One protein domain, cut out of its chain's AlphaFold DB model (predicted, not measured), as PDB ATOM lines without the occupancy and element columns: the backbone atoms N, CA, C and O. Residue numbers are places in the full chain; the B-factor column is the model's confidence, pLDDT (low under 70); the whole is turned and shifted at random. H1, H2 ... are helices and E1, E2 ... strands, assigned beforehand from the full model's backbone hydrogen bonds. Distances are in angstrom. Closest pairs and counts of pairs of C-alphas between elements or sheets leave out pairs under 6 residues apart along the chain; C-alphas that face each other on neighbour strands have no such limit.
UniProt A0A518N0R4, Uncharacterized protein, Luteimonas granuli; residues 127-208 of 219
ATOM      1  N   GLY A 127      14.120   4.882 -10.223       91.62
ATOM      2  CA  GLY A 127      14.188   3.531  -9.677       91.62
ATOM      3  C   GLY A 127      12.830   2.845  -9.786       91.62
ATOM      4  O   GLY A 127      11.823   3.393  -9.334       91.62
ATOM      5  N   PHE A 128      12.814   1.664 -10.390       93.12
ATOM      6  CA  PHE A 128      11.646   0.807 -10.545       93.12
ATOM      7  C   PHE A 128      11.864  -0.452  -9.710       93.12
ATOM      8  O   PHE A 128      12.826  -1.172  -9.966       93.12
ATOM      9  N   SER A 129      11.014  -0.697  -8.716       92.62
ATOM     10  CA  SER A 129      11.120  -1.861  -7.831       92.62
ATOM     11  C   SER A 129       9.743  -2.268  -7.309       92.62
ATOM     12  O   SER A 129       8.856  -1.419  -7.133       92.62
ATOM     13  N   ASP A 130       9.584  -3.566  -7.069       90.44
ATOM     14  CA  ASP A 130       8.458  -4.133  -6.325       90.44
ATOM     15  C   ASP A 130       8.748  -4.247  -4.823       90.44
ATOM     16  O   ASP A 130       7.818  -4.436  -4.039       90.44
ATOM     17  N   ASP A 131      10.003  -4.056  -4.404       88.38
ATOM     18  CA  ASP A 131      10.345  -3.900  -2.999       88.38
ATOM     19  C   ASP A 131       9.922  -2.513  -2.490       88.38
ATOM     20  O   ASP A 131      10.275  -1.456  -3.030       88.38
ATOM     21  N   ASP A 132       9.147  -2.517  -1.407       84.81
ATOM     22  CA  ASP A 132       8.606  -1.301  -0.807       84.81
ATOM     23  C   ASP A 132       9.708  -0.383  -0.262       84.81
ATOM     24  O   ASP A 132       9.563   0.842  -0.318       84.81
ATOM     25  N   THR A 133      10.816  -0.947   0.226       83.75
ATOM     26  CA  THR A 133      11.925  -0.182   0.810       83.75
ATOM     27  C   THR A 133      12.737   0.514  -0.278       83.75
ATOM     28  O   THR A 133      12.933   1.730  -0.215       83.75
ATOM     29  N   ALA A 134      13.144  -0.215  -1.316       85.94
ATOM     30  CA  ALA A 134      13.837   0.311  -2.485       85.94
ATOM     31  C   ALA A 134      12.997   1.388  -3.181       85.94
ATOM     32  O   ALA A 134      13.497   2.471  -3.514       85.94
ATOM     33  N   ARG A 135      11.688   1.145  -3.329       88.62
ATOM     34  CA  ARG A 135      10.758   2.124  -3.894       88.62
ATOM     35  C   ARG A 135      10.618   3.365  -3.019       88.62
ATOM     36  O   ARG A 135      10.659   4.471  -3.559       88.62
ATOM     37  N   ALA A 136      10.481   3.221  -1.700       84.06
ATOM     38  CA  ALA A 136      10.411   4.356  -0.778       84.06
ATOM     39  C   ALA A 136      11.706   5.185  -0.791       84.06
ATOM     40  O   ALA A 136      11.651   6.417  -0.803       84.06
ATOM     41  N   LEU A 137      12.865   4.527  -0.866       82.75
ATOM     42  CA  LEU A 137      14.165   5.187  -0.962       82.75
ATOM     43  C   LEU A 137      14.288   5.998  -2.259       82.75
ATOM     44  O   LEU A 137      14.657   7.173  -2.230       82.75
ATOM     45  N   ALA A 138      13.913   5.409  -3.396       85.00
ATOM     46  CA  ALA A 138      13.882   6.113  -4.675       85.00
ATOM     47  C   ALA A 138      12.847   7.256  -4.678       85.00
ATOM     48  O   ALA A 138      13.102   8.340  -5.213       85.00
ATOM     49  N   ALA A 139      11.688   7.053  -4.043       83.50
ATOM     50  CA  ALA A 139      10.638   8.059  -3.903       83.50
ATOM     51  C   ALA A 139      11.060   9.238  -3.016       83.50
ATOM     52  O   ALA A 139      10.654  10.365  -3.296       83.50
ATOM     53  N   ALA A 140      11.928   9.032  -2.019       81.75
ATOM     54  CA  ALA A 140      12.496  10.119  -1.221       81.75
ATOM     55  C   ALA A 140      13.321  11.103  -2.075       81.75
ATOM     56  O   ALA A 140      13.352  12.297  -1.784       81.75
ATOM     57  N   GLY A 141      13.934  10.630  -3.168       80.00
ATOM     58  CA  GLY A 141      14.561  11.464  -4.204       80.00
ATOM     59  C   GLY A 141      13.598  11.962  -5.296       80.00
ATOM     60  O   GLY A 141      14.046  12.546  -6.283       80.00
ATOM     61  N   GLY A 142      12.292  11.705  -5.158       80.62
ATOM     62  CA  GLY A 142      11.247  12.043  -6.131       80.62
ATOM     63  C   GLY A 142      11.200  11.132  -7.363       80.62
ATOM     64  O   GLY A 142      10.676  11.537  -8.398       80.62
ATOM     65  N   ARG A 143      11.802   9.936  -7.301       85.19
ATOM     66  CA  ARG A 143      12.103   9.104  -8.480       85.19
ATOM     67  C   ARG A 143      11.831   7.606  -8.282       85.19
ATOM     68  O   ARG A 143      12.500   6.788  -8.903       85.19
ATOM     69  N   GLY A 144      10.866   7.243  -7.438       89.25
ATOM     70  CA  GLY A 144      10.445   5.854  -7.219       89.25
ATOM     71  C   GLY A 144       9.171   5.503  -7.987       89.25
ATOM     72  O   GLY A 144       8.219   6.279  -7.986       89.25
ATOM     73  N   ALA A 145       9.152   4.337  -8.628       91.81
ATOM     74  CA  ALA A 145       8.010   3.817  -9.374       91.81
ATOM     75  C   ALA A 145       7.875   2.290  -9.180       91.81
ATOM     76  O   ALA A 145       8.864   1.635  -8.848       91.81
ATOM     77  N   PRO A 146       6.670   1.712  -9.361       92.50
ATOM     78  CA  PRO A 146       6.498   0.258  -9.369       92.50
ATOM     79  C   PRO A 146       7.271  -0.380 -10.527       92.50
ATOM     80  O   PRO A 146       7.435   0.250 -11.579       92.50
ATOM     81  N   LEU A 147       7.726  -1.621 -10.351       93.38
ATOM     82  CA  LEU A 147       8.378  -2.354 -11.427       93.38
ATOM     83  C   LEU A 147       7.350  -2.645 -12.541       93.38
ATOM     84  O   LEU A 147       6.262  -3.150 -12.266       93.38
ATOM     85  N   PRO A 148       7.626  -2.296 -13.809       93.75
ATOM     86  CA  PRO A 148       6.744  -2.685 -14.903       93.75
ATOM     87  C   PRO A 148       6.814  -4.200 -15.137       93.75
ATOM     88  O   PRO A 148       7.853  -4.811 -14.936       93.75
ATOM     89  N   GLU A 149       5.756  -4.805 -15.680       92.25
ATOM     90  CA  GLU A 149       5.719  -6.258 -15.955       92.25
ATOM     91  C   GLU A 149       6.797  -6.741 -16.947       92.25
ATOM     92  O   GLU A 149       7.101  -7.932 -17.017       92.25
ATOM     93  N   ARG A 150       7.340  -5.826 -17.760       94.12
ATOM     94  CA  ARG A 150       8.341  -6.091 -18.801       94.12
ATOM     95  C   ARG A 150       9.139  -4.840 -19.145       94.12
ATOM     96  O   ARG A 150       8.686  -3.711 -18.937       94.12
ATOM     97  N   PHE A 151      10.282  -5.028 -19.795       94.81
ATOM     98  CA  PHE A 151      11.120  -3.924 -20.241       94.81
ATOM     99  C   PHE A 151      10.444  -3.070 -21.330       94.81
ATOM    100  O   PHE A 151      10.241  -3.511 -22.464       94.81
ATOM    101  N   ALA A 152      10.164  -1.804 -21.007       90.12
ATOM    102  CA  ALA A 152       9.534  -0.839 -21.915       90.12
ATOM    103  C   ALA A 152      10.517   0.167 -22.553       90.12
ATOM    104  O   ALA A 152      10.125   0.964 -23.403       90.12
ATOM    105  N   GLY A 153      11.801   0.142 -22.174       88.69
ATOM    106  CA  GLY A 153      12.820   1.044 -22.728       88.69
ATOM    107  C   GLY A 153      12.928   2.415 -22.060       88.69
ATOM    108  O   GLY A 153      13.704   3.243 -22.536       88.69
ATOM    109  N   ALA A 154      12.201   2.666 -20.969       90.31
ATOM    110  CA  ALA A 154      12.373   3.892 -20.197       90.31
ATOM    111  C   ALA A 154      13.777   3.937 -19.547       90.31
ATOM    112  O   ALA A 154      14.308   2.898 -19.139       90.31
ATOM    113  N   PRO A 155      14.418   5.112 -19.448       90.38
ATOM    114  CA  PRO A 155      15.679   5.243 -18.728       90.38
ATOM    115  C   PRO A 155      15.441   5.089 -17.221       90.38
ATOM    116  O   PRO A 155      14.601   5.779 -16.646       90.38
ATOM    117  N   GLY A 156      16.197   4.203 -16.575       92.19
ATOM    118  CA  GLY A 156      16.002   3.899 -15.163       92.19
ATOM    119  C   GLY A 156      16.929   2.817 -14.635       92.19
ATOM    120  O   GLY A 156      17.681   2.201 -15.393       92.19
ATOM    121  N   VAL A 157      16.845   2.606 -13.326       92.25
ATOM    122  CA  VAL A 157      17.348   1.421 -12.633       92.25
ATOM    123  C   VAL A 157      16.146   0.530 -12.358       92.25
ATOM    124  O   VAL A 157      15.143   1.010 -11.837       92.25
ATOM    125  N   TYR A 158      16.243  -0.736 -12.738       93.38
ATOM    126  CA  TYR A 158      15.190  -1.725 -12.553       93.38
ATOM    127  C   TYR A 158      15.704  -2.773 -11.583       93.38
ATOM    128  O   TYR A 158      16.708  -3.427 -11.865       93.38
ATOM    129  N   ASP A 159      15.045  -2.880 -10.443       92.44
ATOM    130  CA  ASP A 159      15.318  -3.895  -9.444       92.44
ATOM    131  C   ASP A 159      14.624  -5.197  -9.853       92.44
ATOM    132  O   ASP A 159      13.397  -5.282  -9.887       92.44
ATOM    133  N   LEU A 160      15.435  -6.188 -10.215       91.62
ATOM    134  CA  LEU A 160      14.991  -7.539 -10.552       91.62
ATOM    135  C   LEU A 160      15.477  -8.562  -9.514       91.62
ATOM    136  O   LEU A 160      15.302  -9.756  -9.733       91.62
ATOM    137  N   GLU A 161      16.099  -8.124  -8.413       84.75
ATOM    138  CA  GLU A 161      16.739  -9.010  -7.428       84.75
ATOM    139  C   GLU A 161      15.716  -9.907  -6.720       84.75
ATOM    140  O   GLU A 161      15.969 -11.085  -6.469       84.75
ATOM    141  N   GLY A 162      14.515  -9.376  -6.472       79.31
ATOM    142  CA  GLY A 162      13.433 -10.106  -5.812       79.31
ATOM    143  C   GLY A 162      12.841 -11.265  -6.624       79.31
ATOM    144  O   GLY A 162      12.108 -12.082  -6.060       79.31
ATOM    145  N   THR A 163      13.131 -11.380  -7.927       84.69
ATOM    146  CA  THR A 163      12.568 -12.450  -8.761       84.69
ATOM    147  C   THR A 163      13.502 -13.653  -8.857       84.69
ATOM    148  O   THR A 163      14.703 -13.534  -9.091       84.69
ATOM    149  N   ARG A 164      12.932 -14.854  -8.746       84.62
ATOM    150  CA  ARG A 164      13.665 -16.119  -8.942       84.62
ATOM    151  C   ARG A 164      13.389 -16.775 -10.295       84.62
ATOM    152  O   ARG A 164      14.007 -17.786 -10.623       84.62
ATOM    153  N   ASP A 165      12.471 -16.217 -11.083       90.50
ATOM    154  CA  ASP A 165      12.122 -16.740 -12.403       90.50
ATOM    155  C   ASP A 165      13.092 -16.213 -13.469       90.50
ATOM    156  O   ASP A 165      12.887 -15.171 -14.094       90.50
ATOM    157  N   LEU A 166      14.170 -16.965 -13.689       89.81
ATOM    158  CA  LEU A 166      15.176 -16.633 -14.699       89.81
ATOM    159  C   LEU A 166      14.614 -16.643 -16.128       89.81
ATOM    160  O   LEU A 166      15.098 -15.888 -16.971       89.81
ATOM    161  N   GLN A 167      13.595 -17.462 -16.413       92.69
ATOM    162  CA  GLN A 167      12.984 -17.513 -17.745       92.69
ATOM    163  C   GLN A 167      12.177 -16.245 -18.015       92.69
ATOM    164  O   GLN A 167      12.230 -15.700 -19.119       92.69
ATOM    165  N   TRP A 168      11.469 -15.744 -17.003       93.31
ATOM    166  CA  TRP A 168      10.803 -14.448 -17.059       93.31
ATOM    167  C   TRP A 168      11.804 -13.305 -17.246       93.31
ATOM    168  O   TRP A 168      11.618 -12.480 -18.143       93.31
ATOM    169  N   ILE A 169      12.906 -13.286 -16.482       93.06
ATOM    170  CA  ILE A 169      13.969 -12.281 -16.662       93.06
ATOM    171  C   ILE A 169      14.497 -12.320 -18.103       93.06
ATOM    172  O   ILE A 169      14.629 -11.284 -18.757       93.06
ATOM    173  N   GLU A 170      14.797 -13.502 -18.636       93.19
ATOM    174  CA  GLU A 170      15.291 -13.621 -20.004       93.19
ATOM    175  C   GLU A 170      14.267 -13.105 -21.025       93.19
ATOM    176  O   GLU A 170      14.595 -12.246 -21.851       93.19
ATOM    177  N   ARG A 171      13.029 -13.606 -20.955       96.00
ATOM    178  CA  ARG A 171      11.972 -13.347 -21.939       96.00
ATOM    179  C   ARG A 171      11.488 -11.901 -21.918       96.00
ATOM    180  O   ARG A 171      11.373 -11.288 -22.978       96.00
ATOM    181  N   ASP A 172      11.187 -11.374 -20.737       95.88
ATOM    182  CA  ASP A 172      10.446 -10.120 -20.580       95.88
ATOM    183  C   ASP A 172      11.357  -8.925 -20.276       95.88
ATOM    184  O   ASP A 172      10.950  -7.773 -20.468       95.88
ATOM    185  N   TRP A 173      12.617  -9.176 -19.902       94.88
ATOM    186  CA  TRP A 173      13.589  -8.128 -19.595       94.88
ATOM    187  C   TRP A 173      14.805  -8.131 -20.508       94.88
ATOM    188  O   TRP A 173      15.021  -7.168 -21.250       94.88
ATOM    189  N   LEU A 174      15.610  -9.193 -20.489       93.56
ATOM    190  CA  LEU A 174      16.905  -9.196 -21.170       93.56
ATOM    191  C   LEU A 174      16.757  -9.233 -22.694       93.56
ATOM    192  O   LEU A 174      17.367  -8.416 -23.389       93.56
ATOM    193  N   ALA A 175      15.928 -10.128 -23.231       94.38
ATOM    194  CA  ALA A 175      15.683 -10.235 -24.667       94.38
ATOM    195  C   ALA A 175      15.158  -8.916 -25.284       94.38
ATOM    196  O   ALA A 175      15.791  -8.408 -26.222       94.38
ATOM    197  N   PRO A 176      14.077  -8.289 -24.774       95.81
ATOM    198  CA  PRO A 176      13.592  -7.016 -25.309       95.81
ATOM    199  C   PRO A 176      14.588  -5.866 -25.113       95.81
ATOM    200  O   PRO A 176      14.717  -5.018 -26.006       95.81
ATOM    201  N   ALA A 177      15.350  -5.846 -24.014       94.56
ATOM    202  CA  ALA A 177      16.401  -4.853 -23.802       94.56
ATOM    203  C   ALA A 177      17.528  -4.976 -24.838       94.56
ATOM    204  O   ALA A 177      17.945  -3.976 -25.432       94.56
ATOM    205  N   LEU A 178      17.979  -6.197 -25.139       92.94
ATOM    206  CA  LEU A 178      18.981  -6.452 -26.177       92.94
ATOM    207  C   LEU A 178      18.479  -6.053 -27.569       92.94
ATOM    208  O   LEU A 178      19.241  -5.479 -28.354       92.94
ATOM    209  N   VAL A 179      17.202  -6.300 -27.880       93.50
ATOM    210  CA  VAL A 179      16.576  -5.824 -29.124       93.50
ATOM    211  C   VAL A 179      16.586  -4.292 -29.182       93.50
ATOM    212  O   VAL A 179      16.970  -3.721 -30.204       93.50
ATOM    213  N   ALA A 180      16.234  -3.612 -28.087       93.88
ATOM    214  CA  ALA A 180      16.262  -2.151 -28.010       93.88
ATOM    215  C   ALA A 180      17.681  -1.576 -28.171       93.88
ATOM    216  O   ALA A 180      17.866  -0.591 -28.892       93.88
ATOM    217  N   LEU A 181      18.691  -2.220 -27.579       93.44
ATOM    218  CA  LEU A 181      20.104  -1.857 -27.723       93.44
ATOM    219  C   LEU A 181      20.590  -2.027 -29.170       93.44
ATOM    220  O   LEU A 181      21.263  -1.148 -29.715       93.44
ATOM    221  N   ARG A 182      20.238  -3.144 -29.823       90.69
ATOM    222  CA  ARG A 182      20.608  -3.421 -31.224       90.69
ATOM    223  C   ARG A 182      19.972  -2.428 -32.193       90.69
ATOM    224  O   ARG A 182      20.652  -2.001 -33.126       90.69
ATOM    225  N   ALA A 183      18.719  -2.055 -31.932       92.00
ATOM    226  CA  ALA A 183      17.972  -1.046 -32.678       92.00
ATOM    227  C   ALA A 183      18.413   0.398 -32.369       92.00
ATOM    228  O   ALA A 183      17.941   1.327 -33.013       92.00
ATOM    229  N   GLY A 184      19.293   0.612 -31.382       91.12
ATOM    230  CA  GLY A 184      19.761   1.943 -30.987       91.12
ATOM    231  C   GLY A 184      18.743   2.779 -30.204       91.12
ATOM    232  O   GLY A 184      19.004   3.954 -29.964       91.12
ATOM    233  N   ARG A 185      17.620   2.184 -29.775       92.56
ATOM    234  CA  ARG A 185      16.622   2.828 -28.901       92.56
ATOM    235  C   ARG A 185      17.148   3.036 -27.481       92.56
ATOM    236  O   ARG A 185      16.697   3.933 -26.782       92.56
ATOM    237  N   VAL A 186      18.113   2.214 -27.073       92.62
ATOM    238  CA  VAL A 186      18.838   2.325 -25.805       92.62
ATOM    239  C   VAL A 186      20.327   2.446 -26.108       92.62
ATOM    240  O   VAL A 186      20.856   1.715 -26.947       92.62
ATOM    241  N   ALA A 187      21.014   3.375 -25.442       92.00
ATOM    242  CA  ALA A 187      22.435   3.629 -25.678       92.00
ATOM    243  C   ALA A 187      23.347   2.574 -25.024       92.00
ATOM    244  O   ALA A 187      24.344   2.152 -25.622       92.00
ATOM    245  N   ALA A 188      22.998   2.153 -23.808       93.25
ATOM    246  CA  ALA A 188      23.722   1.157 -23.032       93.25
ATOM    247  C   ALA A 188      22.777   0.426 -22.068       93.25
ATOM    248  O   ALA A 188      21.822   1.020 -21.573       93.25
ATOM    249  N   LEU A 189      23.082  -0.838 -21.786       93.44
ATOM    250  CA  LEU A 189      22.484  -1.613 -20.699       93.44
ATOM    251  C   LEU A 189      23.566  -1.888 -19.661       93.44
ATOM    252  O   LEU A 189      24.696  -2.206 -20.034       93.44
ATOM    253  N   ARG A 190      23.232  -1.772 -18.378       92.56
ATOM    254  CA  ARG A 190      24.115  -2.166 -17.280       92.56
ATOM    255  C   ARG A 190      23.406  -3.221 -16.452       92.56
ATOM    256  O   ARG A 190      22.290  -2.976 -16.011       92.56
ATOM    257  N   LEU A 191      24.051  -4.366 -16.287       90.88
ATOM    258  CA  LEU A 191      23.653  -5.400 -15.342       90.88
ATOM    259  C   LEU A 191      24.550  -5.251 -14.119       90.88
ATOM    260  O   LEU A 191      25.769  -5.132 -14.270       90.88
ATOM    261  N   ASP A 192      23.942  -5.206 -12.944       89.50
ATOM    262  CA  ASP A 192      24.624  -5.137 -11.659       89.50
ATOM    263  C   ASP A 192      24.189  -6.361 -10.859       89.50
ATOM    264  O   ASP A 192      22.994  -6.637 -10.776       89.50
ATOM    265  N   GLY A 193      25.153  -7.141 -10.380       81.62
ATOM    266  CA  GLY A 193      24.876  -8.383  -9.668       81.62
ATOM    267  C   GLY A 193      24.784  -8.240  -8.158       81.62
ATOM    268  O   GLY A 193      24.712  -9.263  -7.491       81.62
ATOM    269  N   GLY A 194      24.890  -7.022  -7.612       77.06
ATOM    270  CA  GLY A 194      24.905  -6.773  -6.165       77.06
ATOM    271  C   GLY A 194      26.228  -7.164  -5.492       77.06
ATOM    272  O   GLY A 194      26.782  -6.386  -4.721       77.06
ATOM    273  N   GLU A 195      26.821  -8.298  -5.871       73.00
ATOM    274  CA  GLU A 195      28.067  -8.842  -5.305       73.00
ATOM    275  C   GLU A 195      29.347  -8.266  -5.945       73.00
ATOM    276  O   GLU A 195      30.387  -8.915  -6.051       73.00
ATOM    277  N   GLY A 196      29.283  -7.016  -6.409       74.88
ATOM    278  CA  GLY A 196      30.452  -6.262  -6.873       74.88
ATOM    279  C   GLY A 196      30.837  -6.462  -8.341       74.88
ATOM    280  O   GLY A 196      31.752  -5.786  -8.824       74.88
ATOM    281  N   TRP A 197      30.130  -7.311  -9.092       82.88
ATOM    282  CA  TRP A 197      30.298  -7.369 -10.541       82.88
ATOM    283  C   TRP A 197      29.281  -6.502 -11.280       82.88
ATOM    284  O   TRP A 197      28.107  -6.403 -10.928       82.88
ATOM    285  N   ARG A 198      29.753  -5.889 -12.367       87.75
ATOM    286  CA  ARG A 198      28.939  -5.061 -13.252       87.75
ATOM    287  C   ARG A 198      29.296  -5.329 -14.702       87.75
ATOM    288  O   ARG A 198      30.464  -5.258 -15.084       87.75
ATOM    289  N   LEU A 199      28.283  -5.563 -15.528       87.50
ATOM    290  CA  LEU A 199      28.437  -5.735 -16.969       87.50
ATOM    291  C   LEU A 199      27.775  -4.578 -17.713       87.50
ATOM    292  O   LEU A 199      26.573  -4.367 -17.604       87.50
ATOM    293  N   GLU A 200      28.546  -3.857 -18.528       91.25
ATOM    294  CA  GLU A 200      28.008  -2.833 -19.425       91.25
ATOM    295  C   GLU A 200      27.979  -3.329 -20.878       91.25
ATOM    296  O   GLU A 200      28.999  -3.701 -21.465       91.25
ATOM    297  N   LEU A 201      26.800  -3.282 -21.494       90.25
ATOM    298  CA  LEU A 201      26.560  -3.638 -22.886       90.25
ATOM    299  C   LEU A 201      26.254  -2.384 -23.702       90.25
ATOM    300  O   LEU A 201      25.327  -1.634 -23.405       90.25
ATOM    301  N   ARG A 202      27.012  -2.176 -24.780       91.75
ATOM    302  CA  ARG A 202      26.803  -1.095 -25.752       91.75
ATOM    303  C   ARG A 202      26.600  -1.671 -27.142       91.75
ATOM    304  O   ARG A 202      27.149  -2.721 -27.466       91.75
ATOM    305  N   ARG A 203      25.900  -0.939 -28.016       86.69
ATOM    306  CA  ARG A 203      25.594  -1.393 -29.389       86.69
ATOM    307  C   ARG A 203      26.820  -1.867 -30.181       86.69
ATOM    308  O   ARG A 203      26.723  -2.800 -30.967       86.69
ATOM    309  N   TRP A 204      27.971  -1.227 -29.980       82.81
ATOM    310  CA  TRP A 204      29.209  -1.495 -30.711       82.81
ATOM    311  C   TRP A 204      30.031  -2.639 -30.100       82.81
ATOM    312  O   TRP A 204      30.952  -3.124 -30.751       82.81
ATOM    313  N   HIS A 205      29.673  -3.145 -28.909       83.50
ATOM    314  CA  HIS A 205      30.295  -4.351 -28.351       83.50
ATOM    315  C   HIS A 205      30.092  -5.576 -29.256       83.50
ATOM    316  O   HIS A 205      30.948  -6.450 -29.265       83.50
ATOM    317  N   ARG A 206      29.050  -5.597 -30.102       73.25
ATOM    318  CA  ARG A 206      28.834  -6.652 -31.112       73.25
ATOM    319  C   ARG A 206      29.933  -6.746 -32.174       73.25
ATOM    320  O   ARG A 206      30.081  -7.781 -32.802       73.25
ATOM    321  N   LEU A 207      30.672  -5.658 -32.399       77.25
ATOM    322  CA  LEU A 207      31.772  -5.633 -33.363       77.25
ATOM    323  C   LEU A 207      33.038  -6.274 -32.788       77.25
ATOM    324  O   LEU A 207      33.956  -6.570 -33.540       77.25
ATOM    325  N   ARG A 208      33.079  -6.530 -31.472       79.00
ATOM    326  CA  ARG A 208      34.197  -7.178 -30.775       79.00
ATOM    327  C   ARG A 208      34.167  -8.698 -30.958       79.00
ATOM    328  O   ARG A 208      34.306  -9.428 -29.986       79.00
TER     329      ARG A 208
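What this domain is: This is residues 127 to 208 of the 219 residues of an uncharacterized protein of Luteimonas granuli (UniProt A0A518N0R4). Helix H2 and antiparallel hairpin E2-E3 make a V, with E1 near the middle, H1 and H3 at opposite ends. 82 residues are printed, with three named helices, three named strands and mixed class. The whole is compact, radius of gyration of the C-alphas 13.4 A, spanning 40 by 27 by 26 A.

How they stand to each other: Find H1 at residues 132 to 140, E1 156 to 158, H2 166 to 182, E2 188 to 192, E3 198 to 202, H3 203 to 207. The C-alphas of Leu 181 in H2 and Ala 188 in E2 come closest, 6.6 A. Between E2 and E3, N 189 and O 201 are within hydrogen-bond range, 2.9 A. H1 has every O i to N i+4 pair within range, H2 11 of 13, H3 0 of 1 and 1 of 2 O i to N i+3.

Where its parts are: C-alpha 132 at (8.606, -1.301, -0.807) begins H1; C-alpha 207 at (31.772, -5.633, -33.363) ends H3.

The domain as a whole: The printed part has no cut; H1 to E1 is a long link; no printed residue's pLDDT is under 70.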